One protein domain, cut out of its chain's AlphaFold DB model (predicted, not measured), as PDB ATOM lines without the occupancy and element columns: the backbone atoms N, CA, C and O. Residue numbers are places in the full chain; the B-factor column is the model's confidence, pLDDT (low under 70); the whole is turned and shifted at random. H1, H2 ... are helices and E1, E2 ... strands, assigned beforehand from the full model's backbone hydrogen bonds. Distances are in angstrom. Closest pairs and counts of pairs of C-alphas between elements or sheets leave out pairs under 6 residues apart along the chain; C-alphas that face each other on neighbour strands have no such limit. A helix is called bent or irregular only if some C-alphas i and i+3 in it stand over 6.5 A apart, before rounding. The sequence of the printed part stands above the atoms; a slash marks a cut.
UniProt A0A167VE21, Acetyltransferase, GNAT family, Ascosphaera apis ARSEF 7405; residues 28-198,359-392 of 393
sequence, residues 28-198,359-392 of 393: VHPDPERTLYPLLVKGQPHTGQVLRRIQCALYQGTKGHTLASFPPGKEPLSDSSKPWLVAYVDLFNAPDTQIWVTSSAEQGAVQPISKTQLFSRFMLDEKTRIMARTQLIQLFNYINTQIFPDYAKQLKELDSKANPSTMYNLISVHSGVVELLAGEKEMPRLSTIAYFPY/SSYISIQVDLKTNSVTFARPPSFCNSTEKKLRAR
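This is residues 28 to 198 and 359 to 392 of the 393 residues of the protein "Acetyltransferase, GNAT family" of Ascosphaera apis ARSEF 7405 (UniProt A0A167VE21). Two small antiparallel sheets, E1 E2 E3 and E4 E6 E7, sit edge to edge with E3 beside E4, and the first arm of a long bent helix, H5, crosses over one face of both. H3 covers the other face of the first sheet, H2 folds back beside H3 as a helical hairpin, H6 stands beside the strongly twisted second sheet, and residues 382 to 392, with H7, stick out as a free tail. The printed part has 205 residues with seven named helices and seven named strands, in the order H1 H2 H3 E1 E2 E3 H4 H5 E4 H6 E5 E6 E7 H7. The class is mixed, helices and strands. The whole is compact, with a radius of gyration of the C-alphas of 17.3 A and spans of 54 by 49 by 36 A.

H1, residues 32 to 35, begins with C-alpha 32 at (22.170, 37.442, -30.247). H2, residues 37 to 42, and H3, residues 48 to 60 and 18.2 A long, follow. E1 is residues 65 to 68, E2 residues 85 to 89, and E3 residues 99 to 103, 13.3 A long. H4 is residues 104 to 108. H5, residues 126 to 158, was assigned as one helix by its hydrogen bonds but is bent: C-alphas 146 and 149 are 6.6 A apart. Its arm H5a, residues 126 to 146, runs 29.6 A from C-alpha 126 at (-0.477, 52.850, -43.630), and H5b, residues 149 to 158, is 14.4 A long. E4 is residues 168 to 174, 16.0 A, H6 residues 175 to 182, and E5 residues 195 to 198. E6, residues 359 to 367, is 23.5 A long and bends by 58 degrees at residue 363. E7 is residues 372 to 376, and H7, residues 383 to 390, ends with C-alpha 390 at (16.592, 31.781, -75.035).

E1, E2 and E3 make a meander, each strand the antiparallel neighbour of the one before. N 67 and O 87 are 2.8 A apart between E1 and E2, and N 88 and O 100 are 2.9 A apart between E2 and E3, within hydrogen-bond range. H3 and H5a lie on opposite faces of this sheet, giving three layers, with helices on both faces. H3 has a height over the sheet of 9.6 A, its Val 50 and Trp 100 of E3 having C-alphas 5.9 A apart, the closest of that pair. H5a has a height of 9.9 A and runs along the strands, at 23 degrees to E2 on the local plane. H2 touches H3, with residues 48 to 51 of H3 alone, at a shallow tilt of 21 degrees, opposite ways; the closest C-alphas are those of Leu 40 and Leu 51, 6.2 A. The closest C-alphas of E3 and E4 are those of Ile 99 and Leu 170, 5.0 A. In the second sheet, E6 is the inner strand: N 170 and O 362 are 2.9 A apart towards E4, and N 365 and O 374 are 2.9 A apart in the hairpin of E6 and E7. H5a runs across these strands, at 67 degrees to E6 on the local plane and a height of 11.3 A. H6 stands at the sheet's level, at a height of 1.0 A. H5a, with residues 129 to 137 alone, touches H6 about perpendicular, at 74 degrees; the closest C-alphas are those of Arg 133 and Leu 180, 5.3 A. E5 pairs with no named strand. Every O i to N i+4 pair is within range in H2, H3, H5a, H5b and H6; H7 has 3 of 4, H4 has 0 of 1 but 2 of 2 O i to N i+3 pairs, and H1 is too short for an O i to N i+4 pair.

The two C-alphas farthest apart are those of Ser 78 and Arg 392, 56.6 A. Residues 199 to 358 are not printed, and C-alphas 198 and 359 are 10.5 A apart across the cut. The links E1 to E2, H4 to H5 and H6 to E5 are long. The mean pLDDT of the printed part is 79.3; residues 77 to 81, 112 to 117, 184 to 193, 371 and 377 to 392 are under 70.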
ATOM      1  N   VAL A  28      23.107  47.312 -32.109       96.25
ATOM      2  CA  VAL A  28      23.933  46.108 -32.213       96.25
ATOM      3  C   VAL A  28      23.523  45.132 -31.117       96.25
ATOM      4  O   VAL A  28      23.388  45.516 -29.956       96.25
ATOM      5  N   HIS A  29      23.367  43.864 -31.483       96.38
ATOM      6  CA  HIS A  29      23.111  42.753 -30.574       96.38
ATOM      7  C   HIS A  29      24.374  41.891 -30.453       96.38
ATOM      8  O   HIS A  29      24.545  40.966 -31.247       96.38
ATOM      9  N   PRO A  30      25.274  42.188 -29.491       94.06
ATOM     10  CA  PRO A  30      26.548  41.476 -29.354       94.06
ATOM     11  C   PRO A  30      26.384  40.034 -28.853       94.06
ATOM     12  O   PRO A  30      27.231  39.196 -29.127       94.06
ATOM     13  N   ASP A  31      25.282  39.745 -28.154       93.62
ATOM     14  CA  ASP A  31      24.891  38.405 -27.705       93.62
ATOM     15  C   ASP A  31      23.509  38.064 -28.293       93.62
ATOM     16  O   ASP A  31      22.472  38.205 -27.626       93.62
ATOM     17  N   PRO A  32      23.439  37.723 -29.592       93.69
ATOM     18  CA  PRO A  32      22.170  37.442 -30.247       93.69
ATOM     19  C   PRO A  32      21.564  36.108 -29.784       93.69
ATOM     20  O   PRO A  32      20.347  35.948 -29.901       93.69
ATOM     21  N   GLU A  33      22.356  35.196 -29.206       91.38
ATOM     22  CA  GLU A  33      21.842  33.953 -28.617       91.38
ATOM     23  C   GLU A  33      20.865  34.265 -27.485       91.38
ATOM     24  O   GLU A  33      19.738  33.768 -27.466       91.38
ATOM     25  N   ARG A  34      21.246  35.169 -26.580       91.25
ATOM     26  CA  ARG A  34      20.377  35.589 -25.477       91.25
ATOM     27  C   ARG A  34      19.314  36.597 -25.901       91.25
ATOM     28  O   ARG A  34      18.208  36.583 -25.370       91.25
ATOM     29  N   THR A  35      19.654  37.517 -26.803       92.75
ATOM     30  CA  THR A  35      18.819  38.706 -27.061       92.75
ATOM     31  C   THR A  35      17.879  38.581 -28.255       92.75
ATOM     32  O   THR A  35      16.917  39.343 -28.322       92.75
ATOM     33  N   LEU A  36      18.133  37.657 -29.189       93.75
ATOM     34  CA  LEU A  36      17.360  37.530 -30.428       93.75
ATOM     35  C   LEU A  36      16.839  36.118 -30.691       93.75
ATOM     36  O   LEU A  36      15.758  36.006 -31.264       93.75
ATOM     37  N   TYR A  37      17.529  35.046 -30.286       92.44
ATOM     38  CA  TYR A  37      17.063  33.685 -30.598       92.44
ATOM     39  C   TYR A  37      15.645  33.397 -30.102       92.44
ATOM     40  O   TYR A  37      14.868  32.902 -30.914       92.44
ATOM     41  N   PRO A  38      15.233  33.753 -28.868       90.25
ATOM     42  CA  PRO A  38      13.856  33.507 -28.429       90.25
ATOM     43  C   PRO A  38      12.813  34.146 -29.360       90.25
ATOM     44  O   PRO A  38      11.823  33.515 -29.736       90.25
ATOM     45  N   LEU A  39      13.075  35.380 -29.803       90.62
ATOM     46  CA  LEU A  39      12.211  36.111 -30.726       90.62
ATOM     47  C   LEU A  39      12.216  35.489 -32.128       90.62
ATOM     48  O   LEU A  39      11.158  35.289 -32.725       90.62
ATOM     49  N   LEU A  40      13.400  35.174 -32.658       92.25
ATOM     50  CA  LEU A  40      13.554  34.600 -33.991       92.25
ATOM     51  C   LEU A  40      13.004  33.172 -34.061       92.25
ATOM     52  O   LEU A  40      12.452  32.804 -35.084       92.25
ATOM     53  N   VAL A  41      13.075  32.374 -32.999       90.62
ATOM     54  CA  VAL A  41      12.422  31.055 -32.948       90.62
ATOM     55  C   VAL A  41      10.909  31.209 -33.013       90.62
ATOM     56  O   VAL A  41      10.261  30.567 -33.837       90.62
ATOM     57  N   LYS A  42      10.345  32.119 -32.210       88.69
ATOM     58  CA  LYS A  42       8.903  32.398 -32.200       88.69
ATOM     59  C   LYS A  42       8.390  32.909 -33.551       88.69
ATOM     60  O   LYS A  42       7.252  32.633 -33.909       88.69
ATOM     61  N   GLY A  43       9.216  33.651 -34.290       88.19
ATOM     62  CA  GLY A  43       8.871  34.201 -35.604       88.19
ATOM     63  C   GLY A  43       8.999  33.231 -36.782       88.19
ATOM     64  O   GLY A  43       8.747  33.632 -37.923       88.19
ATOM     65  N   GLN A  44       9.400  31.978 -36.548       87.88
ATOM     66  CA  GLN A  44       9.493  30.988 -37.616       87.88
ATOM     67  C   GLN A  44       8.116  30.728 -38.266       87.88
ATOM     68  O   GLN A  44       7.086  30.814 -37.601       87.88
ATOM     69  N   PRO A  45       8.072  30.379 -39.567       87.56
ATOM     70  CA  PRO A  45       9.219  30.079 -40.424       87.56
ATOM     71  C   PRO A  45       9.964  31.312 -40.969       87.56
ATOM     72  O   PRO A  45      11.123  31.151 -41.341       87.56
ATOM     73  N   HIS A  46       9.349  32.499 -40.968       86.94
ATOM     74  CA  HIS A  46       9.796  33.731 -41.652       86.94
ATOM     75  C   HIS A  46      11.193  34.216 -41.245       86.94
ATOM     76  O   HIS A  46      12.031  34.561 -42.071       86.94
ATOM     77  N   THR A  47      11.500  34.126 -39.961       90.19
ATOM     78  CA  THR A  47      12.787  34.535 -39.376       90.19
ATOM     79  C   THR A  47      13.902  33.499 -39.530       90.19
ATOM     80  O   THR A  47      15.053  33.772 -39.179       90.19
ATOM     81  N   GLY A  48      13.587  32.290 -39.999       89.69
ATOM     82  CA  GLY A  48      14.471  31.137 -39.859       89.69
ATOM     83  C   GLY A  48      15.778  31.246 -40.640       89.69
ATOM     84  O   GLY A  48      16.817  30.840 -40.135       89.69
ATOM     85  N   GLN A  49      15.770  31.855 -41.827       88.38
ATOM     86  CA  GLN A  49      17.003  32.072 -42.594       88.38
ATOM     87  C   GLN A  49      17.953  33.051 -41.892       88.38
ATOM     88  O   GLN A  49      19.149  32.781 -41.798       88.38
ATOM     89  N   VAL A  50      17.427  34.151 -41.337       92.62
ATOM     90  CA  VAL A  50      18.226  35.106 -40.547       92.62
ATOM     91  C   VAL A  50      18.752  34.440 -39.276       92.62
ATOM     92  O   VAL A  50      19.928  34.597 -38.956       92.62
ATOM     93  N   LEU A  51      17.925  33.638 -38.594       92.69
ATOM     94  CA  LEU A  51      18.349  32.841 -37.439       92.69
ATOM     95  C   LEU A  51      19.532  31.930 -37.794       92.69
ATOM     96  O   LEU A  51      20.574  32.018 -37.144       92.69
ATOM     97  N   ARG A  52      19.410  31.107 -38.846       89.88
ATOM     98  CA  ARG A  52      20.489  30.202 -39.276       89.88
ATOM     99  C   ARG A  52      21.741  30.959 -39.693       89.88
ATOM    100  O   ARG A  52      22.835  30.534 -39.333       89.88
ATOM    101  N   ARG A  53      21.609  32.109 -40.361       89.88
ATOM    102  CA  ARG A  53      22.770  32.935 -40.707       89.88
ATOM    103  C   ARG A  53      23.502  33.435 -39.465       89.88
ATOM    104  O   ARG A  53      24.726  33.340 -39.430       89.88
ATOM    105  N   ILE A  54      22.781  33.938 -38.461       92.31
ATOM    106  CA  ILE A  54      23.391  34.399 -37.206       92.31
ATOM    107  C   ILE A  54      24.107  33.233 -36.510       92.31
ATOM    108  O   ILE A  54      25.238  33.401 -36.064       92.31
ATOM    109  N   GLN A  55      23.503  32.043 -36.462       89.56
ATOM    110  CA  GLN A  55      24.148  30.852 -35.895       89.56
ATOM    111  C   GLN A  55      25.436  30.468 -36.632       89.56
ATOM    112  O   GLN A  55      26.477  30.299 -35.997       89.56
ATOM    113  N   CYS A  56      25.384  30.378 -37.966       86.31
ATOM    114  CA  CYS A  56      26.559  30.098 -38.793       86.31
ATOM    115  C   CYS A  56      27.670  31.125 -38.550       86.31
ATOM    116  O   CYS A  56      28.833  30.756 -38.425       86.31
ATOM    117  N   ALA A  57      27.314  32.410 -38.476       87.25
ATOM    118  CA  ALA A  57      28.258  33.503 -38.280       87.25
ATOM    119  C   ALA A  57      28.978  33.426 -36.928       87.25
ATOM    120  O   ALA A  57      30.203  33.555 -36.886       87.25
ATOM    121  N   LEU A  58      28.245  33.153 -35.841       86.69
ATOM    122  CA  LEU A  58      28.838  32.955 -34.515       86.69
ATOM    123  C   LEU A  58      29.797  31.764 -34.501       86.69
ATOM    124  O   LEU A  58      30.891  31.864 -33.955       86.69
ATOM    125  N   TYR A  59      29.410  30.654 -35.134       83.12
ATOM    126  CA  TYR A  59      30.257  29.466 -35.202       83.12
ATOM    127  C   TYR A  59      31.529  29.701 -36.033       83.12
ATOM    128  O   TYR A  59      32.610  29.241 -35.670       83.12
ATOM    129  N   GLN A  60      31.414  30.427 -37.147       81.19
ATOM    130  CA  GLN A  60      32.534  30.733 -38.042       81.19
ATOM    131  C   GLN A  60      33.425  31.879 -37.536       81.19
ATOM    132  O   GLN A  60      34.516  32.064 -38.073       81.19
ATOM    133  N   GLY A  61      32.983  32.651 -36.538       83.06
ATOM    134  CA  GLY A  61      33.719  33.809 -36.029       83.06
ATOM    135  C   GLY A  61      33.869  34.923 -37.069       83.06
ATOM    136  O   GLY A  61      34.952  35.488 -37.228       83.06
ATOM    137  N   THR A  62      32.811  35.208 -37.830       83.75
ATOM    138  CA  THR A  62      32.831  36.253 -38.866       83.75
ATOM    139  C   THR A  62      32.940  37.659 -38.262       83.75
ATOM    140  O   THR A  62      32.642  37.891 -37.093       83.75
ATOM    141  N   LYS A  63      33.317  38.645 -39.088       83.31
ATOM    142  CA  LYS A  63      33.336  40.076 -38.714       83.31
ATOM    143  C   LYS A  63      31.970  40.766 -38.877       83.31
ATOM    144  O   LYS A  63      31.910  41.989 -38.975       83.31
ATOM    145  N   GLY A  64      30.889  39.998 -38.999       91.38
ATOM    146  CA  GLY A  64      29.563  40.555 -39.233       91.38
ATOM    147  C   GLY A  64      28.934  41.163 -37.982       91.38
ATOM    148  O   GLY A  64      29.343  40.907 -36.853       91.38
ATOM    149  N   HIS A  65      27.890  41.952 -38.199       95.31
ATOM    150  CA  HIS A  65      27.105  42.601 -37.163       95.31
ATOM    151  C   HIS A  65      25.676  42.076 -37.178       95.31
ATOM    152  O   HIS A  65      25.012  42.084 -38.217       95.31
ATOM    153  N   THR A  66      25.176  41.694 -36.008       97.12
ATOM    154  CA  THR A  66      23.749  41.445 -35.807       97.12
ATOM    155  C   THR A  66      23.086  42.719 -35.301       97.12
ATOM    156  O   THR A  66      23.480  43.265 -34.269       97.12
ATOM    157  N   LEU A  67      22.093  43.202 -36.040       97.31
ATOM    158  CA  LEU A  67      21.415  44.474 -35.821       97.31
ATOM    159  C   LEU A  67      19.912  44.258 -35.631       97.31
ATOM    160  O   LEU A  67      19.329  43.369 -36.254       97.31
ATOM    161  N   ALA A  68      19.267  45.104 -34.832       96.25
ATOM    162  CA  ALA A  68      17.811  45.121 -34.721       96.25
ATOM    163  C   ALA A  68      17.247  46.532 -34.542       96.25
ATOM    164  O   ALA A  68      17.955  47.462 -34.154       96.25
ATOM    165  N   SER A  69      15.945  46.677 -34.794       94.38
ATOM    166  CA  SER A  69      15.190  47.919 -34.588       94.38
ATOM    167  C   SER A  69      14.669  48.098 -33.154       94.38
ATOM    168  O   SER A  69      13.677  48.795 -32.935       94.38
ATOM    169  N   PHE A  70      15.276  47.422 -32.180       92.50
ATOM    170  CA  PHE A  70      15.015  47.549 -30.743       92.50
ATOM    171  C   PHE A  70      16.316  47.262 -29.970       92.50
ATOM    172  O   PHE A  70      17.192  46.590 -30.508       92.50
ATOM    173  N   PRO A  71      16.496  47.781 -28.740       92.56
ATOM    174  CA  PRO A  71      17.738  47.590 -28.000       92.56
ATOM    175  C   PRO A  71      17.857  46.181 -27.388       92.56
ATOM    176  O   PRO A  71      16.841  45.580 -27.021       92.56
ATOM    177  N   PRO A  72      19.089  45.685 -27.163       91.88
ATOM    178  CA  PRO A  72      19.338  44.442 -26.439       91.88
ATOM    179  C   PRO A  72      18.637  44.401 -25.079       91.88
ATOM    180  O   PRO A  72      18.641  45.376 -24.328       91.88
ATOM    181  N   GLY A  73      18.041  43.254 -24.748       83.38
ATOM    182  CA  GLY A  73      17.362  43.042 -23.466       83.38
ATOM    183  C   GLY A  73      15.980  43.692 -23.345       83.38
ATOM    184  O   GLY A  73      15.327  43.498 -22.323       83.38
ATOM    185  N   LYS A  74      15.502  44.418 -24.364       82.38
ATOM    186  CA  LYS A  74      14.093  44.808 -24.467       82.38
ATOM    187  C   LYS A  74      13.428  43.949 -25.525       82.38
ATOM    188  O   LYS A  74      13.721  44.086 -26.708       82.38
ATOM    189  N   GLU A  75      12.533  43.066 -25.104       70.12
ATOM    190  CA  GLU A  75      11.699  42.365 -26.069       70.12
ATOM    191  C   GLU A  75      10.807  43.381 -26.797       70.12
ATOM    192  O   GLU A  75      10.224  44.256 -26.150       70.12
ATOM    193  N   PRO A  76      10.604  43.250 -28.118       72.00
ATOM    194  CA  PRO A  76       9.621  44.064 -28.837       72.00
ATOM    195  C   PRO A  76       8.165  43.739 -28.428       72.00
ATOM    196  O   PRO A  76       7.224  44.287 -28.994       72.00
ATOM    197  N   LEU A  77       7.969  42.841 -27.452       54.66
ATOM    198  CA  LEU A  77       6.726  42.144 -27.123       54.66
ATOM    199  C   LEU A  77       5.668  42.974 -26.380       54.66
ATOM    200  O   LEU A  77       4.546  42.497 -26.238       54.66
ATOM    201  N   SER A  78       5.955  44.203 -25.942       51.16
ATOM    202  CA  SER A  78       4.955  45.009 -25.223       51.16
ATOM    203  C   SER A  78       3.928  45.701 -26.128       51.16
ATOM    204  O   SER A  78       2.915  46.176 -25.629       51.16
ATOM    205  N   ASP A  79       4.172  45.788 -27.438       57.81
ATOM    206  CA  ASP A  79       3.264  46.454 -28.376       57.81
ATOM    207  C   ASP A  79       3.246  45.698 -29.709       57.81
ATOM    208  O   ASP A  79       3.954  46.046 -30.655       57.81
ATOM    209  N   SER A  80       2.441  44.631 -29.781       61.25
ATOM    210  CA  SER A  80       2.294  43.779 -30.974       61.25
ATOM    211  C   SER A  80       1.839  44.536 -32.227       61.25
ATOM    212  O   SER A  80       1.819  43.956 -33.310       61.25
ATOM    213  N   SER A  81       1.462  45.812 -32.092       66.06
ATOM    214  CA  SER A  81       1.099  46.692 -33.201       66.06
ATOM    215  C   SER A  81       2.304  47.273 -33.948       66.06
ATOM    216  O   SER A  81       2.144  47.765 -35.064       66.06
ATOM    217  N   LYS A  82       3.514  47.236 -33.372       82.88
ATOM    218  CA  LYS A  82       4.701  47.852 -33.982       82.88
ATOM    219  C   LYS A  82       5.555  46.818 -34.716       82.88
ATOM    220  O   LYS A  82       5.928  45.803 -34.122       82.88
ATOM    221  N   PRO A  83       5.927  47.074 -35.985       89.56
ATOM    222  CA  PRO A  83       6.819  46.184 -36.700       89.56
ATOM    223  C   PRO A  83       8.212  46.246 -36.068       89.56
ATOM    224  O   PRO A  83       8.623  47.281 -35.535       89.56
ATOM    225  N   TRP A  84       8.943  45.140 -36.131       92.44
ATOM    226  CA  TRP A  84      10.358  45.093 -35.785       92.44
ATOM    227  C   TRP A  84      11.159  44.471 -36.923       92.44
ATOM    228  O   TRP A  84      10.621  43.757 -37.774       92.44
ATOM    229  N   LEU A  85      12.456  44.762 -36.926       94.00
ATOM    230  CA  LEU A  85      13.424  44.300 -37.908       94.00
ATOM    231  C   LEU A  85      14.612  43.653 -37.196       94.00
ATOM    232  O   LEU A  85      15.091  44.187 -36.194       94.00
ATOM    233  N   VAL A  86      15.113  42.553 -37.749       96.06
ATOM    234  CA  VAL A  86      16.419  41.982 -37.401       96.06
ATOM    235  C   VAL A  86      17.207  41.776 -38.687       96.06
ATOM    236  O   VAL A  86      16.663  41.312 -39.691       96.06
ATOM    237  N   ALA A  87      18.491  42.116 -38.662       96.44
ATOM    238  CA  ALA A  87      19.394  41.915 -39.779       96.44
ATOM    239  C   ALA A  87      20.748  41.368 -39.321       96.44
ATOM    240  O   ALA A  87      21.242  41.710 -38.250       96.44
ATOM    241  N   TYR A  88      21.367  40.559 -40.170       96.06
ATOM    242  CA  TYR A  88      22.783  40.228 -40.079       96.06
ATOM    243  C   TYR A  88      23.509  40.871 -41.265       96.06
ATOM    244  O   TYR A  88      23.088  40.701 -42.412       96.06
ATOM    245  N   VAL A  89      24.580  41.615 -40.988       94.88
ATOM    246  CA  VAL A  89      25.325  42.432 -41.957       94.88
ATOM    247  C   VAL A  89      26.797  42.047 -41.941       94.88
ATOM    248  O   VAL A  89      27.454  42.155 -40.914       94.88
ATOM    249  N   ASP A  90      27.340  41.657 -43.085       91.31
ATOM    250  CA  ASP A  90      28.737  41.259 -43.252       91.31
ATOM    251  C   ASP A  90      29.264  41.751 -44.601       91.31
ATOM    252  O   ASP A  90      29.123  41.099 -45.638       91.31
ATOM    253  N   LEU A  91      29.843  42.954 -44.594       87.94
ATOM    254  CA  LEU A  91      30.295  43.612 -45.820       87.94
ATOM    255  C   LEU A  91      31.509  42.916 -46.452       87.94
ATOM    256  O   LEU A  91      31.662  42.983 -47.672       87.94
ATOM    257  N   PHE A  92      32.319  42.213 -45.651       82.50
ATOM    258  CA  PHE A  92      33.495  41.463 -46.109       82.50
ATOM    259  C   PHE A  92      33.136  40.187 -46.868       82.50
ATOM    260  O   PHE A  92      33.997  39.623 -47.537       82.50
ATOM    261  N   ASN A  93      31.872  39.763 -46.825       78.75
ATOM    262  CA  ASN A  93      31.400  38.626 -47.605       78.75
ATOM    263  C   ASN A  93      31.204  38.959 -49.101       78.75
ATOM    264  O   ASN A  93      30.740  38.120 -49.866       78.75
ATOM    265  N   ALA A  94      31.542  40.174 -49.551       76.00
ATOM    266  CA  ALA A  94      31.523  40.527 -50.968       76.00
ATOM    267  C   ALA A  94      32.439  39.599 -51.805       76.00
ATOM    268  O   ALA A  94      33.527  39.237 -51.356       76.00
ATOM    269  N   PRO A  95      32.056  39.246 -53.047       70.38
ATOM    270  CA  PRO A  95      30.884  39.708 -53.793       70.38
ATOM    271  C   PRO A  95      29.603  38.895 -53.528       70.38
ATOM    272  O   PRO A  95      28.626  39.076 -54.255       70.38
ATOM    273  N   ASP A  96      29.595  37.996 -52.542       76.81
ATOM    274  CA  ASP A  96      28.416  37.204 -52.183       76.81
ATOM    275  C   ASP A  96      27.398  38.055 -51.390       76.81
ATOM    276  O   ASP A  96      27.460  39.290 -51.371       76.81
ATOM    277  N   THR A  97      26.402  37.411 -50.776       83.69
ATOM    278  CA  THR A  97      25.402  38.071 -49.926       83.69
ATOM    279  C   THR A  97      26.068  38.798 -48.770       83.69
ATOM    280  O   THR A  97      26.830  38.198 -48.020       83.69
ATOM    281  N   GLN A  98      25.732  40.064 -48.568       87.62
ATOM    282  CA  GLN A  98      26.275  40.854 -47.466       87.62
ATOM    283  C   GLN A  98      25.235  41.102 -46.375       87.62
ATOM    284  O   GLN A  98      25.605  41.382 -45.240       87.62
ATOM    285  N   ILE A  99      23.940  41.033 -46.696       92.44
ATOM    286  CA  ILE A  99      22.874  41.389 -45.759       92.44
ATOM    287  C   ILE A  99      21.739  40.367 -45.831       92.44
ATOM    288  O   ILE A  99      21.199  40.090 -46.904       92.44
ATOM    289  N   TRP A 100      21.345  39.867 -44.661       93.19
ATOM    290  CA  TRP A 100      20.136  39.078 -44.436       93.19
ATOM    291  C   TRP A 100      19.233  39.878 -43.515       93.19
ATOM    292  O   TRP A 100      19.700  40.400 -42.505       93.19
ATOM    293  N   VAL A 101      17.956  39.988 -43.855       94.06
ATOM    294  CA  VAL A 101      17.011  40.837 -43.130       94.06
ATOM    295  C   VAL A 101      15.660  40.147 -43.032       94.06
ATOM    296  O   VAL A 101      15.217  39.526 -43.994       94.06
ATOM    297  N   THR A 102      15.022  40.260 -41.871       93.19
ATOM    298  CA  THR A 102      13.645  39.817 -41.640       93.19
ATOM    299  C   THR A 102      12.874  40.892 -40.884       93.19
ATOM    300  O   THR A 102      13.442  41.625 -40.063       93.19
ATOM    301  N   SER A 103      11.578  40.990 -41.162       92.31
ATOM    302  CA  SER A 103      10.635  41.853 -40.456       92.31
ATOM    303  C   SER A 103       9.496  41.048 -39.839       92.31
ATOM    304  O   SER A 103       8.981  40.112 -40.446       92.31
ATOM    305  N   SER A 104       9.011  41.468 -38.669       91.38
ATOM    306  CA  SER A 104       7.801  40.885 -38.071       91.38
ATOM    307  C   SER A 104       6.556  41.012 -38.949       91.38
ATOM    308  O   SER A 104       5.651  40.188 -38.834       91.38
ATOM    309  N   ALA A 105       6.534  41.990 -39.862       89.12
ATOM    310  CA  ALA A 105       5.482  42.159 -40.860       89.12
ATOM    311  C   ALA A 105       5.308  40.930 -41.775       89.12
ATOM    312  O   ALA A 105       4.235  40.735 -42.345       89.12
ATOM    313  N   GLU A 106       6.331  40.077 -41.890       88.50
ATOM    314  CA  GLU A 106       6.285  38.845 -42.685       88.50
ATOM    315  C   GLU A 106       5.268  37.833 -42.152       88.50
ATOM    316  O   GLU A 106       4.672  37.105 -42.938       88.50
ATOM    317  N   GLN A 107       4.985  37.835 -40.847       83.38
ATOM    318  CA  GLN A 107       4.046  36.888 -40.232       83.38
ATOM    319  C   GLN A 107       2.589  37.102 -40.680       83.38
ATOM    320  O   GLN A 107       1.786  36.177 -40.597       83.38
ATOM    321  N   GLY A 108       2.252  38.304 -41.162       78.56
ATOM    322  CA  GLY A 108       0.938  38.652 -41.715       78.56
ATOM    323  C   GLY A 108       0.915  38.739 -43.244       78.56
ATOM    324  O   GLY A 108      -0.017  39.315 -43.808       78.56
ATOM    325  N   ALA A 109       1.953  38.249 -43.928       81.69
ATOM    326  CA  ALA A 109       2.046  38.347 -45.378       81.69
ATOM    327  C   ALA A 109       1.026  37.441 -46.083       81.69
ATOM    328  O   ALA A 109       0.832  36.277 -45.724       81.69
ATOM    329  N   VAL A 110       0.414  37.960 -47.148       76.62
ATOM    330  CA  VAL A 110      -0.414  37.153 -48.048       76.62
ATOM    331  C   VAL A 110       0.500  36.429 -49.021       76.62
ATOM    332  O   VAL A 110       1.285  37.051 -49.744       76.62
ATOM    333  N   GLN A 111       0.370  35.106 -49.019       71.38
ATOM    334  CA  GLN A 111       1.113  34.208 -49.888       71.38
ATOM    335  C   GLN A 111       0.736  34.417 -51.358       71.38
ATOM    336  O   GLN A 111      -0.386  34.834 -51.656       71.38
ATOM    337  N   PRO A 112       1.637  34.108 -52.302       65.94
ATOM    338  CA  PRO A 112       1.335  34.230 -53.718       65.94
ATOM    339  C   PRO A 112       0.221  33.233 -54.089       65.94
ATOM    340  O   PRO A 112       0.372  32.026 -53.911       65.94
ATOM    341  N   ILE A 113      -0.922  33.739 -54.566       56.38
ATOM    342  CA  ILE A 113      -2.159  32.947 -54.750       56.38
ATOM    343  C   ILE A 113      -2.155  32.189 -56.094       56.38
ATOM    344  O   ILE A 113      -2.933  31.257 -56.299       56.38
ATOM    345  N   SER A 114      -1.281  32.554 -57.040       59.09
ATOM    346  CA  SER A 114      -1.289  31.980 -58.389       59.09
ATOM    347  C   SER A 114       0.081  32.003 -59.075       59.09
ATOM    348  O   SER A 114       0.988  32.733 -58.689       59.09
ATOM    349  N   LYS A 115       0.211  31.261 -60.185       55.69
ATOM    350  CA  LYS A 115       1.401  31.307 -61.059       55.69
ATOM    351  C   LYS A 115       1.647  32.686 -61.693       55.69
ATOM    352  O   LYS A 115       2.748  32.935 -62.171       55.69
ATOM    353  N   THR A 116       0.634  33.557 -61.735       55.81
ATOM    354  CA  THR A 116       0.739  34.917 -62.289       55.81
ATOM    355  C   THR A 116       1.095  35.953 -61.224       55.81
ATOM    356  O   THR A 116       1.697  36.974 -61.548       55.81
ATOM    357  N   GLN A 117       0.792  35.681 -59.955       63.69
ATOM    358  CA  GLN A 117       1.191  36.498 -58.820       63.69
ATOM    359  C   GLN A 117       2.297  35.772 -58.061       63.69
ATOM    360  O   GLN A 117       2.016  34.983 -57.173       63.69
ATOM    361  N   LEU A 118       3.553  36.038 -58.423       72.25
ATOM    362  CA  LEU A 118       4.726  35.350 -57.863       72.25
ATOM    363  C   LEU A 118       5.259  35.967 -56.558       72.25
ATOM    364  O   LEU A 118       6.192  35.426 -55.974       72.25
ATOM    365  N   PHE A 119       4.696  37.098 -56.117       79.38
ATOM    366  CA  PHE A 119       5.205  37.869 -54.982       79.38
ATOM    367  C   PHE A 119       4.194  37.948 -53.838       79.38
ATOM    368  O   PHE A 119       3.036  38.324 -54.032       79.38
ATOM    369  N   SER A 120       4.686  37.648 -52.641       80.31
ATOM    370  CA  SER A 120       4.033  37.817 -51.349       80.31
ATOM    371  C   SER A 120       4.012  39.299 -50.988       80.31
ATOM    372  O   SER A 120       4.981  40.019 -51.259       80.31
ATOM    373  N   ARG A 121       2.930  39.764 -50.368       81.56
ATOM    374  CA  ARG A 121       2.761  41.174 -49.983       81.56
ATOM    375  C   ARG A 121       2.389  41.291 -48.519       81.56
ATOM    376  O   ARG A 121       1.715  40.416 -47.979       81.56
ATOM    377  N   PHE A 122       2.812  42.380 -47.890       85.50
ATOM    378  CA  PHE A 122       2.404  42.665 -46.522       85.50
ATOM    379  C   PHE A 122       1.024  43.320 -46.497       85.50
ATOM    380  O   PHE A 122       0.766  44.276 -47.228       85.50
ATOM    381  N   MET A 123       0.155  42.828 -45.617       84.69
ATOM    382  CA  MET A 123      -1.143  43.439 -45.333       84.69
ATOM    383  C   MET A 123      -1.012  44.349 -44.113       84.69
ATOM    384  O   MET A 123      -1.423  43.995 -43.014       84.69
ATOM    385  N   LEU A 124      -0.371  45.504 -44.305       85.19
ATOM    386  CA  LEU A 124      -0.152  46.499 -43.252       85.19
ATOM    387  C   LEU A 124      -1.066  47.700 -43.470       85.19
ATOM    388  O   LEU A 124      -1.240  48.141 -44.610       85.19
ATOM    389  N   ASP A 125      -1.580  48.261 -42.377       89.25
ATOM    390  CA  ASP A 125      -2.119  49.616 -42.393       89.25
ATOM    391  C   ASP A 125      -1.009  50.635 -42.711       89.25
ATOM    392  O   ASP A 125       0.187  50.357 -42.572       89.25
ATOM    393  N   GLU A 126      -1.409  51.829 -43.144       87.62
ATOM    394  CA  GLU A 126      -0.477  52.850 -43.630       87.62
ATOM    395  C   GLU A 126       0.550  53.270 -42.570       87.62
ATOM    396  O   GLU A 126       1.738  53.414 -42.864       87.62
ATOM    397  N   LYS A 127       0.131  53.388 -41.306       88.69
ATOM    398  CA  LYS A 127       1.030  53.767 -40.212       88.69
ATOM    399  C   LYS A 127       2.093  52.690 -39.997       88.69
ATOM    400  O   LYS A 127       3.280  53.011 -39.920       88.69
ATOM    401  N   THR A 128       1.693  51.423 -39.949       88.25
ATOM    402  CA  THR A 128       2.611  50.283 -39.805       88.25
ATOM    403  C   THR A 128       3.554  50.157 -41.003       88.25
ATOM    404  O   THR A 128       4.753  49.924 -40.824       88.25
ATOM    405  N   ARG A 129       3.056  50.383 -42.225       88.12
ATOM    406  CA  ARG A 129       3.856  50.410 -43.462       88.12
ATOM    407  C   ARG A 129       4.940  51.487 -43.407       88.12
ATOM    408  O   ARG A 129       6.107  51.183 -43.666       88.12
ATOM    409  N   ILE A 130       4.579  52.715 -43.026       87.94
ATOM    410  CA  ILE A 130       5.526  53.826 -42.859       87.94
ATOM    411  C   ILE A 130       6.583  53.465 -41.813       87.94
ATOM    412  O   ILE A 130       7.772  53.600 -42.087       87.94
ATOM    413  N   MET A 131       6.181  52.934 -40.654       89.25
ATOM    414  CA  MET A 131       7.117  52.538 -39.595       89.25
ATOM    415  C   MET A 131       8.122  51.479 -40.063       89.25
ATOM    416  O   MET A 131       9.326  51.653 -39.866       89.25
ATOM    417  N   ALA A 132       7.654  50.410 -40.713       90.00
ATOM    418  CA  ALA A 132       8.520  49.346 -41.221       90.00
ATOM    419  C   ALA A 132       9.492  49.867 -42.296       90.00
ATOM    420  O   ALA A 132      10.684  49.552 -42.274       90.00
ATOM    421  N   ARG A 133       9.013  50.728 -43.206       89.00
ATOM    422  CA  ARG A 133       9.862  51.395 -44.202       89.00
ATOM    423  C   ARG A 133      10.907  52.294 -43.540       89.00
ATOM    424  O   ARG A 133      12.074  52.235 -43.916       89.00
ATOM    425  N   THR A 134      10.525  53.097 -42.551       88.69
ATOM    426  CA  THR A 134      11.462  53.954 -41.811       88.69
ATOM    427  C   THR A 134      12.548  53.128 -41.127       88.69
ATOM    428  O   THR A 134      13.718  53.476 -41.255       88.69
ATOM    429  N   GLN A 135      12.203  52.013 -40.475       91.44
ATOM    430  CA  GLN A 135      13.182  51.108 -39.857       91.44
ATOM    431  C   GLN A 135      14.180  50.546 -40.876       91.44
ATOM    432  O   GLN A 135      15.378  50.511 -40.607       91.44
ATOM    433  N   LEU A 136      13.712  50.153 -42.065       90.31
ATOM    434  CA  LEU A 136      14.579  49.679 -43.147       90.31
ATOM    435  C   LEU A 136      15.543  50.770 -43.630       90.31
ATOM    436  O   LEU A 136      16.738  50.516 -43.752       90.31
ATOM    437  N   ILE A 137      15.062  51.993 -43.868       88.00
ATOM    438  CA  ILE A 137      15.933  53.115 -44.254       88.00
ATOM    439  C   ILE A 137      16.944  53.424 -43.143       88.00
ATOM    440  O   ILE A 137      18.127  53.604 -43.420       88.00
ATOM    441  N   GLN A 138      16.514  53.406 -41.879       90.12
ATOM    442  CA  GLN A 138      17.404  53.591 -40.734       90.12
ATOM    443  C   GLN A 138      18.471  52.496 -40.635       90.12
ATOM    444  O   GLN A 138      19.617  52.821 -40.327       90.12
ATOM    445  N   LEU A 139      18.145  51.235 -40.945       92.94
ATOM    446  CA  LEU A 139      19.124  50.147 -41.037       92.94
ATOM    447  C   LEU A 139      20.220  50.486 -42.051       92.94
ATOM    448  O   LEU A 139      21.399  50.432 -41.711       92.94
ATOM    449  N   PHE A 140      19.866  50.876 -43.276       90.19
ATOM    450  CA  PHE A 140      20.877  51.210 -44.286       90.19
ATOM    451  C   PHE A 140      21.648  52.488 -43.960       90.19
ATOM    452  O   PHE A 140      22.845  52.561 -44.235       90.19
ATOM    453  N   ASN A 141      21.009  53.472 -43.326       88.88
ATOM    454  CA  ASN A 141      21.702  54.651 -42.815       88.88
ATOM    455  C   ASN A 141      22.732  54.254 -41.750       88.88
ATOM    456  O   ASN A 141      23.874  54.710 -41.809       88.88
ATOM    457  N   TYR A 142      22.374  53.357 -40.828       92.56
ATOM    458  CA  TYR A 142      23.298  52.814 -39.834       92.56
ATOM    459  C   TYR A 142      24.463  52.076 -40.503       92.56
ATOM    460  O   TYR A 142      25.617  52.370 -40.211       92.56
ATOM    461  N   ILE A 143      24.192  51.181 -41.459       92.00
ATOM    462  CA  ILE A 143      25.237  50.449 -42.193       92.00
ATOM    463  C   ILE A 143      26.204  51.425 -42.871       92.00
ATOM    464  O   ILE A 143      27.411  51.313 -42.682       92.00
ATOM    465  N   ASN A 144      25.694  52.413 -43.607       88.94
ATOM    466  CA  ASN A 144      26.529  53.368 -44.335       88.94
ATOM    467  C   ASN A 144      27.337  54.304 -43.420       88.94
ATOM    468  O   ASN A 144      28.416  54.743 -43.808       88.94
ATOM    469  N   THR A 145      26.817  54.652 -42.242       88.62
ATOM    470  CA  THR A 145      27.458  55.638 -41.352       88.62
ATOM    471  C   THR A 145      28.328  55.008 -40.272       88.62
ATOM    472  O   THR A 145      29.302  55.632 -39.867       88.62
ATOM    473  N   GLN A 146      28.004  53.794 -39.821       92.56
ATOM    474  CA  GLN A 146      28.668  53.140 -38.689       92.56
ATOM    475  C   GLN A 146      29.514  51.928 -39.095       92.56
ATOM    476  O   GLN A 146      30.520  51.666 -38.454       92.56
ATOM    477  N   ILE A 147      29.135  51.183 -40.142       91.81
ATOM    478  CA  ILE A 147      29.820  49.928 -40.521       91.81
ATOM    479  C   ILE A 147      30.700  50.127 -41.760       91.81
ATOM    480  O   ILE A 147      31.844  49.673 -41.817       91.81
ATOM    481  N   PHE A 148      30.179  50.819 -42.773       89.19
ATOM    482  CA  PHE A 148      30.857  51.009 -44.051       89.19
ATOM    483  C   PHE A 148      32.206  51.744 -43.947       89.19
ATOM    484  O   PHE A 148      33.130  51.308 -44.633       89.19
ATOM    485  N   PRO A 149      32.386  52.801 -43.124       90.38
ATOM    486  CA  PRO A 149      33.672  53.499 -43.041       90.38
ATOM    487  C   PRO A 149      34.830  52.587 -42.615       90.38
ATOM    488  O   PRO A 149      35.887  52.601 -43.247       90.38
ATOM    489  N   ASP A 150      34.610  51.740 -41.607       87.62
ATOM    490  CA  ASP A 150      35.617  50.794 -41.116       87.62
ATOM    491  C   ASP A 150      35.915  49.696 -42.140       87.62
ATOM    492  O   ASP A 150      37.076  49.345 -42.360       87.62
ATOM    493  N   TYR A 151      34.879  49.190 -42.816       86.38
ATOM    494  CA  TYR A 151      35.037  48.262 -43.936       86.38
ATOM    495  C   TYR A 151      35.864  48.880 -45.071       86.38
ATOM    496  O   TYR A 151      36.832  48.276 -45.537       86.38
ATOM    497  N   ALA A 152      35.522  50.097 -45.498       82.81
ATOM    498  CA  ALA A 152      36.203  50.805 -46.574       82.81
ATOM    499  C   ALA A 152      37.679  51.059 -46.242       82.81
ATOM    500  O   ALA A 152      38.544  50.860 -47.099       82.81
ATOM    501  N   LYS A 153      37.965  51.446 -44.994       85.31
ATOM    502  CA  LYS A 153      39.327  51.621 -44.484       85.31
ATOM    503  C   LYS A 153      40.118  50.312 -44.537       85.31
ATOM    504  O   LYS A 153      41.168  50.279 -45.171       85.31
ATOM    505  N   GLN A 154      39.597  49.231 -43.955       83.50
ATOM    506  CA  GLN A 154      40.268  47.922 -43.958       83.50
ATOM    507  C   GLN A 154      40.495  47.393 -45.380       83.50
ATOM    508  O   GLN A 154      41.545  46.824 -45.674       83.50
ATOM    509  N   LEU A 155      39.540  47.598 -46.293       78.00
ATOM    510  CA  LEU A 155      39.691  47.167 -47.681       78.00
ATOM    511  C   LEU A 155      40.811  47.936 -48.397       78.00
ATOM    512  O   LEU A 155      41.576  47.335 -49.144       78.00
ATOM    513  N   LYS A 156      40.939  49.243 -48.138       75.25
ATOM    514  CA  LYS A 156      42.031  50.078 -48.660       75.25
ATOM    515  C   LYS A 156      43.398  49.721 -48.081       75.25
ATOM    516  O   LYS A 156      44.395  49.857 -48.785       75.25
ATOM    517  N   GLU A 157      43.450  49.285 -46.825       80.75
ATOM    518  CA  GLU A 157      44.679  48.790 -46.192       80.75
ATOM    519  C   GLU A 157      45.139  47.462 -46.810       80.75
ATOM    520  O   GLU A 157      46.337  47.252 -46.988       80.75
ATOM    521  N   LEU A 158      44.200  46.585 -47.184       75.81
ATOM    522  CA  LEU A 158      44.490  45.311 -47.853       75.81
ATOM    523  C   LEU A 158      44.848  45.486 -49.336       75.81
ATOM    524  O   LEU A 158      45.734  44.801 -49.845       75.81
ATOM    525  N   ASP A 159      44.161  46.391 -50.030       75.44
ATOM    526  CA  ASP A 159      44.424  46.745 -51.422       75.44
ATOM    527  C   ASP A 159      44.201  48.249 -51.629       75.44
ATOM    528  O   ASP A 159      43.073  48.743 -51.709       75.44
ATOM    529  N   SER A 160      45.296  48.994 -51.803       76.50
ATOM    530  CA  SER A 160      45.254  50.448 -52.000       76.50
ATOM    531  C   SER A 160      44.422  50.870 -53.220       76.50
ATOM    532  O   SER A 160      43.901  51.993 -53.272       76.50
ATOM    533  N   LYS A 161      44.282  49.982 -54.217       77.62
ATOM    534  CA  LYS A 161      43.505  50.212 -55.442       77.62
ATOM    535  C   LYS A 161      42.033  49.833 -55.293       77.62
ATOM    536  O   LYS A 161      41.245  50.217 -56.157       77.62
ATOM    537  N   ALA A 162      41.639  49.160 -54.211       71.06
ATOM    538  CA  ALA A 162      40.254  48.770 -53.992       71.06
ATOM    539  C   ALA A 162      39.327  49.991 -53.986       71.06
ATOM    540  O   ALA A 162      39.663  51.049 -53.447       71.06
ATOM    541  N   ASN A 163      38.146  49.846 -54.579       74.00
ATOM    542  CA  ASN A 163      37.098  50.860 -54.551       74.00
ATOM    543  C   ASN A 163      35.849  50.247 -53.897       74.00
ATOM    544  O   ASN A 163      35.078  49.577 -54.590       74.00
ATOM    545  N   PRO A 164      35.690  50.381 -52.565       72.81
ATOM    546  CA  PRO A 164      34.582  49.772 -51.843       72.81
ATOM    547  C   PRO A 164      33.244  50.277 -52.395       72.81
ATOM    548  O   PRO A 164      32.983  51.478 -52.430       72.81
ATOM    549  N   SER A 165      32.393  49.352 -52.833       74.31
ATOM    550  CA  SER A 165      31.063  49.676 -53.344       74.31
ATOM    551  C   SER A 165      30.074  49.867 -52.197       74.31
ATOM    552  O   SER A 165      30.037  49.049 -51.280       74.31
ATOM    553  N   THR A 166      29.226  50.894 -52.282       73.75
ATOM    554  CA  THR A 166      28.049  51.074 -51.409       73.75
ATOM    555  C   THR A 166      26.816  50.324 -51.923       73.75
ATOM    556  O   THR A 166      25.717  50.491 -51.394       73.75
ATOM    557  N   MET A 167      26.978  49.504 -52.969       79.12
ATOM    558  CA  MET A 167      25.959  48.546 -53.383       79.12
ATOM    559  C   MET A 167      26.063  47.287 -52.533       79.12
ATOM    560  O   MET A 167      27.086  46.604 -52.553       79.12
ATOM    561  N   TYR A 168      24.978  46.968 -51.840       81.44
ATOM    562  CA  TYR A 168      24.876  45.819 -50.957       81.44
ATOM    563  C   TYR A 168      24.075  44.706 -51.611       81.44
ATOM    564  O   TYR A 168      22.985  44.950 -52.134       81.44
ATOM    565  N   ASN A 169      24.582  43.479 -51.540       82.25
ATOM    566  CA  ASN A 169      23.848  42.297 -51.986       82.25
ATOM    567  C   ASN A 169      22.975  41.748 -50.859       82.25
ATOM    568  O   ASN A 169      23.484  41.322 -49.818       82.25
ATOM    569  N   LEU A 170      21.667  41.713 -51.097       85.31
ATOM    570  CA  LEU A 170      20.694  41.068 -50.230       85.31
ATOM    571  C   LEU A 170      20.137  39.825 -50.930       85.31
ATOM    572  O   LEU A 170      19.728  39.883 -52.094       85.31
ATOM    573  N   ILE A 171      20.088  38.707 -50.209       77.69
ATOM    574  CA  ILE A 171      19.571  37.429 -50.714       77.69
ATOM    575  C   ILE A 171      18.443  36.932 -49.820       77.69
ATOM    576  O   ILE A 171      18.405  37.206 -48.624       77.69
ATOM    577  N   SER A 172      17.512  36.219 -50.452       77.44
ATOM    578  CA  SER A 172      16.291  35.692 -49.850       77.44
ATOM    579  C   SER A 172      15.484  36.733 -49.058       77.44
ATOM    580  O   SER A 172      14.920  36.468 -48.000       77.44
ATOM    581  N   VAL A 173      15.400  37.951 -49.594       85.25
ATOM    582  CA  VAL A 173      14.604  39.020 -48.986       85.25
ATOM    583  C   VAL A 173      13.140  38.783 -49.301       85.25
ATOM    584  O   VAL A 173      12.784  38.712 -50.480       85.25
ATOM    585  N   HIS A 174      12.285  38.709 -48.280       88.06
ATOM    586  CA  HIS A 174      10.841  38.606 -48.473       88.06
ATOM    587  C   HIS A 174      10.345  39.707 -49.428       88.06
ATOM    588  O   HIS A 174      10.689  40.881 -49.276       88.06
ATOM    589  N   SER A 175       9.517  39.368 -50.418       84.25
ATOM    590  CA  SER A 175       9.098  40.330 -51.454       84.25
ATOM    591  C   SER A 175       8.355  41.557 -50.905       84.25
ATOM    592  O   SER A 175       8.484  42.644 -51.457       84.25
ATOM    593  N   GLY A 176       7.655  41.419 -49.777       86.00
ATOM    594  CA  GLY A 176       7.073  42.546 -49.037       86.00
ATOM    595  C   GLY A 176       8.111  43.531 -48.471       86.00
ATOM    596  O   GLY A 176       7.866  44.732 -48.468       86.00
ATOM    597  N   VAL A 177       9.304  43.073 -48.067       87.56
ATOM    598  CA  VAL A 177      10.407  43.973 -47.670       87.56
ATOM    599  C   VAL A 177      10.917  44.748 -48.885       87.56
ATOM    600  O   VAL A 177      11.203  45.939 -48.786       87.56
ATOM    601  N   VAL A 178      10.980  44.103 -50.053       85.25
ATOM    602  CA  VAL A 178      11.345  44.778 -51.310       85.25
ATOM    603  C   VAL A 178      10.318  45.847 -51.679       85.25
ATOM    604  O   VAL A 178      10.707  46.956 -52.035       85.25
ATOM    605  N   GLU A 179       9.023  45.552 -51.531       84.25
ATOM    606  CA  GLU A 179       7.940  46.529 -51.705       84.25
ATOM    607  C   GLU A 179       8.115  47.724 -50.755       84.25
ATOM    608  O   GLU A 179       8.097  48.876 -51.194       84.25
ATOM    609  N   LEU A 180       8.385  47.467 -49.468       86.25
ATOM    610  CA  LEU A 180       8.651  48.528 -48.495       86.25
ATOM    611  C   LEU A 180       9.854  49.391 -48.875       86.25
ATOM    612  O   LEU A 180       9.811  50.587 -48.608       86.25
ATOM    613  N   LEU A 181      10.906  48.833 -49.483       83.38
ATOM    614  CA  LEU A 181      12.075  49.589 -49.953       83.38
ATOM    615  C   LEU A 181      11.784  50.387 -51.227       83.38
ATOM    616  O   LEU A 181      12.245  51.525 -51.355       83.38
ATOM    617  N   ALA A 182      10.988  49.838 -52.142       77.88
ATOM    618  CA  ALA A 182      10.591  50.509 -53.378       77.88
ATOM    619  C   ALA A 182       9.723  51.754 -53.111       77.88
ATOM    620  O   ALA A 182       9.876  52.772 -53.791       77.88
ATOM    621  N   GLY A 183       8.895  51.715 -52.062       74.75
ATOM    622  CA  GLY A 183       7.979  52.803 -51.709       74.75
ATOM    623  C   GLY A 183       6.787  52.854 -52.663       74.75
ATOM    624  O   GLY A 183       6.316  51.815 -53.105       74.75
ATOM    625  N   GLU A 184       6.313  54.057 -53.004       56.84
ATOM    626  CA  GLU A 184       5.218  54.247 -53.979       56.84
ATOM    627  C   GLU A 184       5.633  53.984 -55.437       56.84
ATOM    628  O   GLU A 184       4.794  53.942 -56.336       56.84
ATOM    629  N   LYS A 185       6.933  53.821 -55.703       57.06
ATOM    630  CA  LYS A 185       7.415  53.470 -57.040       57.06
ATOM    631  C   LYS A 185       7.045  52.014 -57.328       57.06
ATOM    632  O   LYS A 185       7.152  51.173 -56.439       57.06
ATOM    633  N   GLU A 186       6.642  51.713 -58.572       54.72
ATOM    634  CA  GLU A 186       6.406  50.327 -59.007       54.72
ATOM    635  C   GLU A 186       7.560  49.425 -58.539       54.72
ATOM    636  O   GLU A 186       8.729  49.812 -58.650       54.72
ATOM    637  N   MET A 187       7.221  48.223 -58.044       56.94
ATOM    638  CA  MET A 187       8.186  47.157 -57.750       56.94
ATOM    639  C   MET A 187       9.253  47.147 -58.846       56.94
ATOM    640  O   MET A 187       8.883  47.070 -60.025       56.94
ATOM    641  N   PRO A 188      10.551  47.253 -58.507       55.06
ATOM    642  CA  PRO A 188      11.587  47.396 -59.511       55.06
ATOM    643  C   PRO A 188      11.454  46.271 -60.538       55.06
ATOM    644  O   PRO A 188      11.708  45.106 -60.240       55.06
ATOM    645  N   ARG A 189      11.088  46.616 -61.784       52.06
ATOM    646  CA  ARG A 189      11.089  45.670 -62.921       52.06
ATOM    647  C   ARG A 189      12.489  45.096 -63.176       52.06
ATOM    648  O   ARG A 189      12.672  44.144 -63.934       52.06
ATOM    649  N   LEU A 190      13.491  45.688 -62.531       46.91
ATOM    650  CA  LEU A 190      14.860  45.231 -62.443       46.91
ATOM    651  C   LEU A 190      14.922  43.928 -61.626       46.91
ATOM    652  O   LEU A 190      15.283  43.911 -60.456       46.91
ATOM    653  N   SER A 191      14.673  42.810 -62.315       49.34
ATOM    654  CA  SER A 191      15.270  41.490 -62.045       49.34
ATOM    655  C   SER A 191      14.758  40.628 -60.900       49.34
ATOM    656  O   SER A 191      15.490  39.761 -60.423       49.34
ATOM    657  N   THR A 192      13.505  40.777 -60.501       56.91
ATOM    658  CA  THR A 192      12.890  39.876 -59.526       56.91
ATOM    659  C   THR A 192      12.611  38.505 -60.148       56.91
ATOM    660  O   THR A 192      11.480  38.127 -60.446       56.91
ATOM    661  N   ILE A 193      13.668  37.715 -60.346       69.19
ATOM    662  CA  ILE A 193      13.510  36.265 -60.345       69.19
ATOM    663  C   ILE A 193      12.913  35.947 -58.979       69.19
ATOM    664  O   ILE A 193      13.550  36.189 -57.957       69.19
ATOM    665  N   ALA A 194      11.658  35.511 -58.966       78.00
ATOM    666  CA  ALA A 194      11.016  35.085 -57.739       78.00
ATOM    667  C   ALA A 194      11.705  33.806 -57.261       78.00
ATOM    668  O   ALA A 194      11.903  32.867 -58.038       78.00
ATOM    669  N   TYR A 195      12.079  33.789 -55.991       85.81
ATOM    670  CA  TYR A 195      12.562  32.604 -55.302       85.81
ATOM    671  C   TYR A 195      11.515  32.171 -54.293       85.81
ATOM    672  O   TYR A 195      10.797  32.996 -53.742       85.81
ATOM    673  N   PHE A 196      11.460  30.880 -54.027       88.31
ATOM    674  CA  PHE A 196      10.697  30.304 -52.942       88.31
ATOM    675  C   PHE A 196      11.698  29.673 -51.982       88.31
ATOM    676  O   PHE A 196      12.294  28.649 -52.335       88.31
ATOM    677  N   PRO A 197      11.949  30.275 -50.811       89.31
ATOM    678  CA  PRO A 197      12.622  29.573 -49.733       89.31
ATOM    679  C   PRO A 197      11.821  28.326 -49.408       89.31
ATOM    680  O   PRO A 197      10.616  28.396 -49.243       89.31
ATOM    681  N   TYR A 198      12.467  27.176 -49.341       91.81
ATOM    682  CA  TYR A 198      11.873  25.932 -48.880       91.81
ATOM    683  C   TYR A 198      12.357  25.645 -47.473       91.81
ATOM    684  O   TYR A 198      13.551  25.755 -47.200       91.81
ATOM    685  N   SER A 359      10.662  35.145 -52.035       85.62
ATOM    686  CA  SER A 359      11.808  36.018 -51.811       85.62
ATOM    687  C   SER A 359      12.370  36.592 -53.114       85.62
ATOM    688  O   SER A 359      12.046  36.158 -54.222       85.62
ATOM    689  N   SER A 360      13.236  37.594 -52.988       83.25
ATOM    690  CA  SER A 360      13.958  38.249 -54.079       83.25
ATOM    691  C   SER A 360      15.433  38.419 -53.738       83.25
ATOM    692  O   SER A 360      15.813  38.522 -52.571       83.25
ATOM    693  N   TYR A 361      16.266  38.409 -54.777       82.31
ATOM    694  CA  TYR A 361      17.710  38.611 -54.676       82.31
ATOM    695  C   TYR A 361      18.019  39.939 -55.347       82.31
ATOM    696  O   TYR A 361      17.788  40.088 -56.550       82.31
ATOM    697  N   ILE A 362      18.495  40.908 -54.577       82.00
ATOM    698  CA  ILE A 362      18.612  42.292 -55.026       82.00
ATOM    699  C   ILE A 362      19.957  42.866 -54.607       82.00
ATOM    700  O   ILE A 362      20.432  42.620 -53.501       82.00
ATOM    701  N   SER A 363      20.560  43.662 -55.485       82.88
ATOM    702  CA  SER A 363      21.575  44.619 -55.062       82.88
ATOM    703  C   SER A 363      20.893  45.952 -54.848       82.88
ATOM    704  O   SER A 363      20.094  46.376 -55.687       82.88
ATOM    705  N   ILE A 364      21.200  46.619 -53.745       82.81
ATOM    706  CA  ILE A 364      20.665  47.949 -53.485       82.81
ATOM    707  C   ILE A 364      21.774  48.929 -53.153       82.81
ATOM    708  O   ILE A 364      22.762  48.574 -52.517       82.81
ATOM    709  N   GLN A 365      21.555  50.177 -53.528       82.19
ATOM    710  CA  GLN A 365      22.321  51.318 -53.064       82.19
ATOM    711  C   GLN A 365      21.347  52.309 -52.443       82.19
ATOM    712  O   GLN A 365      20.325  52.633 -53.049       82.19
ATOM    713  N   VAL A 366      21.655  52.790 -51.242       72.44
ATOM    714  CA  VAL A 366      20.839  53.807 -50.572       72.44
ATOM    715  C   VAL A 366      21.534  55.154 -50.695       72.44
ATOM    716  O   VAL A 366      22.658  55.321 -50.225       72.44
ATOM    717  N   ASP A 367      20.865  56.109 -51.333       74.88
ATOM    718  CA  ASP A 367      21.273  57.507 -51.324       74.88
ATOM    719  C   ASP A 367      20.779  58.157 -50.032       74.88
ATOM    720  O   ASP A 367      19.596  58.457 -49.864       74.88
ATOM    721  N   LEU A 368      21.723  58.393 -49.126       70.12
ATOM    722  CA  LEU A 368      21.483  58.990 -47.817       70.12
ATOM    723  C   LEU A 368      20.974  60.437 -47.875       70.12
ATOM    724  O   LEU A 368      20.338  60.888 -46.928       70.12
ATOM    725  N   LYS A 369      21.255  61.186 -48.951       71.44
ATOM    726  CA  LYS A 369      20.807  62.585 -49.069       71.44
ATOM    727  C   LYS A 369      19.324  62.661 -49.388       71.44
ATOM    728  O   LYS A 369      18.623  63.539 -48.897       71.44
ATOM    729  N   THR A 370      18.865  61.747 -50.234       73.31
ATOM    730  CA  THR A 370      17.484  61.713 -50.724       73.31
ATOM    731  C   THR A 370      16.634  60.652 -50.028       73.31
ATOM    732  O   THR A 370      15.438  60.564 -50.299       73.31
ATOM    733  N   ASN A 371      17.232  59.838 -49.145       68.00
ATOM    734  CA  ASN A 371      16.644  58.615 -48.587       68.00
ATOM    735  C   ASN A 371      16.024  57.719 -49.674       68.00
ATOM    736  O   ASN A 371      14.992  57.072 -49.465       68.00
ATOM    737  N   SER A 372      16.629  57.709 -50.863       74.50
ATOM    738  CA  SER A 372      16.152  56.924 -51.995       74.50
ATOM    739  C   SER A 372      16.963  55.644 -52.143       74.50
ATOM    740  O   SER A 372      18.140  55.582 -51.793       74.50
ATOM    741  N   VAL A 373      16.314  54.597 -52.646       77.94
ATOM    742  CA  VAL A 373      16.946  53.299 -52.882       77.94
ATOM    743  C   VAL A 373      17.008  53.067 -54.381       77.94
ATOM    744  O   VAL A 373      15.988  53.106 -55.072       77.94
ATOM    745  N   THR A 374      18.212  52.828 -54.883       81.62
ATOM    746  CA  THR A 374      18.441  52.352 -56.244       81.62
ATOM    747  C   THR A 374      18.621  50.845 -56.205       81.62
ATOM    748  O   THR A 374      19.337  50.317 -55.357       81.62
ATOM    749  N   PHE A 375      17.963  50.157 -57.130       79.94
ATOM    750  CA  PHE A 375      18.010  48.707 -57.252       79.94
ATOM    751  C   PHE A 375      18.852  48.319 -58.460       79.94
ATOM    752  O   PHE A 375      18.772  48.948 -59.516       79.94
ATOM    753  N   ALA A 376      19.615  47.246 -58.321       73.56
ATOM    754  CA  ALA A 376      20.398  46.654 -59.385       73.56
ATOM    755  C   ALA A 376      20.336  45.124 -59.321       73.56
ATOM    756  O   ALA A 376      19.998  44.523 -58.299       73.56
ATOM    757  N   ARG A 377      20.685  44.492 -60.446       67.31
ATOM    758  CA  ARG A 377      20.905  43.044 -60.507       67.31
ATOM    759  C   ARG A 377      22.159  42.682 -59.705       67.31
ATOM    760  O   ARG A 377      23.194  43.303 -59.956       67.31
ATOM    761  N   PRO A 378      22.111  41.637 -58.858       63.56
ATOM    762  CA  PRO A 378      23.307  41.024 -58.302       63.56
ATOM    763  C   PRO A 378      24.347  40.700 -59.385       63.56
ATOM    764  O   PRO A 378      23.973  40.145 -60.426       63.56
ATOM    765  N   PRO A 379      25.644  40.995 -59.156       55.69
ATOM    766  CA  PRO A 379      26.716  40.805 -60.144       55.69
ATOM    767  C   PRO A 379      26.827  39.374 -60.687       55.69
ATOM    768  O   PRO A 379      27.376  39.144 -61.763       55.69
ATOM    769  N   SER A 380      26.302  38.400 -59.946       51.69
ATOM    770  CA  SER A 380      26.391  36.972 -60.232       51.69
ATOM    771  C   SER A 380      25.294  36.445 -61.169       51.69
ATOM    772  O   SER A 380      25.372  35.291 -61.597       51.69
ATOM    773  N   PHE A 381      24.327  37.271 -61.592       46.03
ATOM    774  CA  PHE A 381      23.479  36.940 -62.741       46.03
ATOM    775  C   PHE A 381      24.286  37.105 -64.025       46.03
ATOM    776  O   PHE A 381      24.251  38.138 -64.691       46.03
ATOM    777  N   CYS A 382      25.051  36.074 -64.380       38.06
ATOM    778  CA  CYS A 382      25.758  36.052 -65.647       38.06
ATOM    779  C   CYS A 382      24.735  36.162 -66.790       38.06
ATOM    780  O   CYS A 382      24.063  35.190 -67.141       38.06
ATOM    781  N   ASN A 383      24.657  37.343 -67.412       40.81
ATOM    782  CA  ASN A 383      23.836  37.638 -68.595       40.81
ATOM    783  C   ASN A 383      24.058  36.645 -69.758       40.81
ATOM    784  O   ASN A 383      23.260  36.595 -70.692       40.81
ATOM    785  N   SER A 384      25.126  35.839 -69.726       40.12
ATOM    786  CA  SER A 384      25.406  34.842 -70.762       40.12
ATOM    787  C   SER A 384      24.520  33.589 -70.680       40.12
ATOM    788  O   SER A 384      24.246  32.984 -71.717       40.12
ATOM    789  N   THR A 385      24.018  33.214 -69.496       38.16
ATOM    790  CA  THR A 385      23.235  31.979 -69.307       38.16
ATOM    791  C   THR A 385      21.786  32.147 -69.772       38.16
ATOM    792  O   THR A 385      21.252  31.260 -70.436       38.16
ATOM    793  N   GLU A 386      21.173  33.315 -69.546       36.50
ATOM    794  CA  GLU A 386      19.818  33.623 -70.040       36.50
ATOM    795  C   GLU A 386      19.795  33.773 -71.575       36.50
ATOM    796  O   GLU A 386      18.889  33.268 -72.238       36.50
ATOM    797  N   LYS A 387      20.844  34.369 -72.167       37.03
ATOM    798  CA  LYS A 387      20.992  34.488 -73.631       37.03
ATOM    799  C   LYS A 387      21.165  33.125 -74.315       37.03
ATOM    800  O   LYS A 387      20.667  32.930 -75.417       37.03
ATOM    801  N   LYS A 388      21.836  32.172 -73.654       31.62
ATOM    802  CA  LYS A 388      22.025  30.799 -74.156       31.62
ATOM    803  C   LYS A 388      20.796  29.903 -73.965       31.62
ATOM    804  O   LYS A 388      20.610  29.000 -74.773       31.62
ATOM    805  N   LEU A 389      19.955  30.152 -72.955       33.03
ATOM    806  CA  LEU A 389      18.686  29.431 -72.783       33.03
ATOM    807  C   LEU A 389      17.588  29.928 -73.732       33.03
ATOM    808  O   LEU A 389      16.833  29.110 -74.242       33.03
ATOM    809  N   ARG A 390      17.532  31.232 -74.036       33.66
ATOM    810  CA  ARG A 390      16.592  31.781 -75.035       33.66
ATOM    811  C   ARG A 390      16.946  31.438 -76.485       33.66
ATOM    812  O   ARG A 390      16.095  31.576 -77.341       33.66
ATOM    813  N   ALA A 391      18.185  31.024 -76.758       31.36
ATOM    814  CA  ALA A 391      18.621  30.576 -78.083       31.36
ATOM    815  C   ALA A 391      18.480  29.052 -78.288       31.36
ATOM    816  O   ALA A 391      18.907  28.527 -79.314       31.36
ATOM    817  N   ARG A 392      17.959  28.327 -77.288       32.19
ATOM    818  CA  ARG A 392      17.737  26.868 -77.318       32.19
ATOM    819  C   ARG A 392      16.289  26.462 -77.001       32.19
ATOM    820  O   ARG A 392      16.013  25.270 -76.888       32.19
TER     821      ARG A 392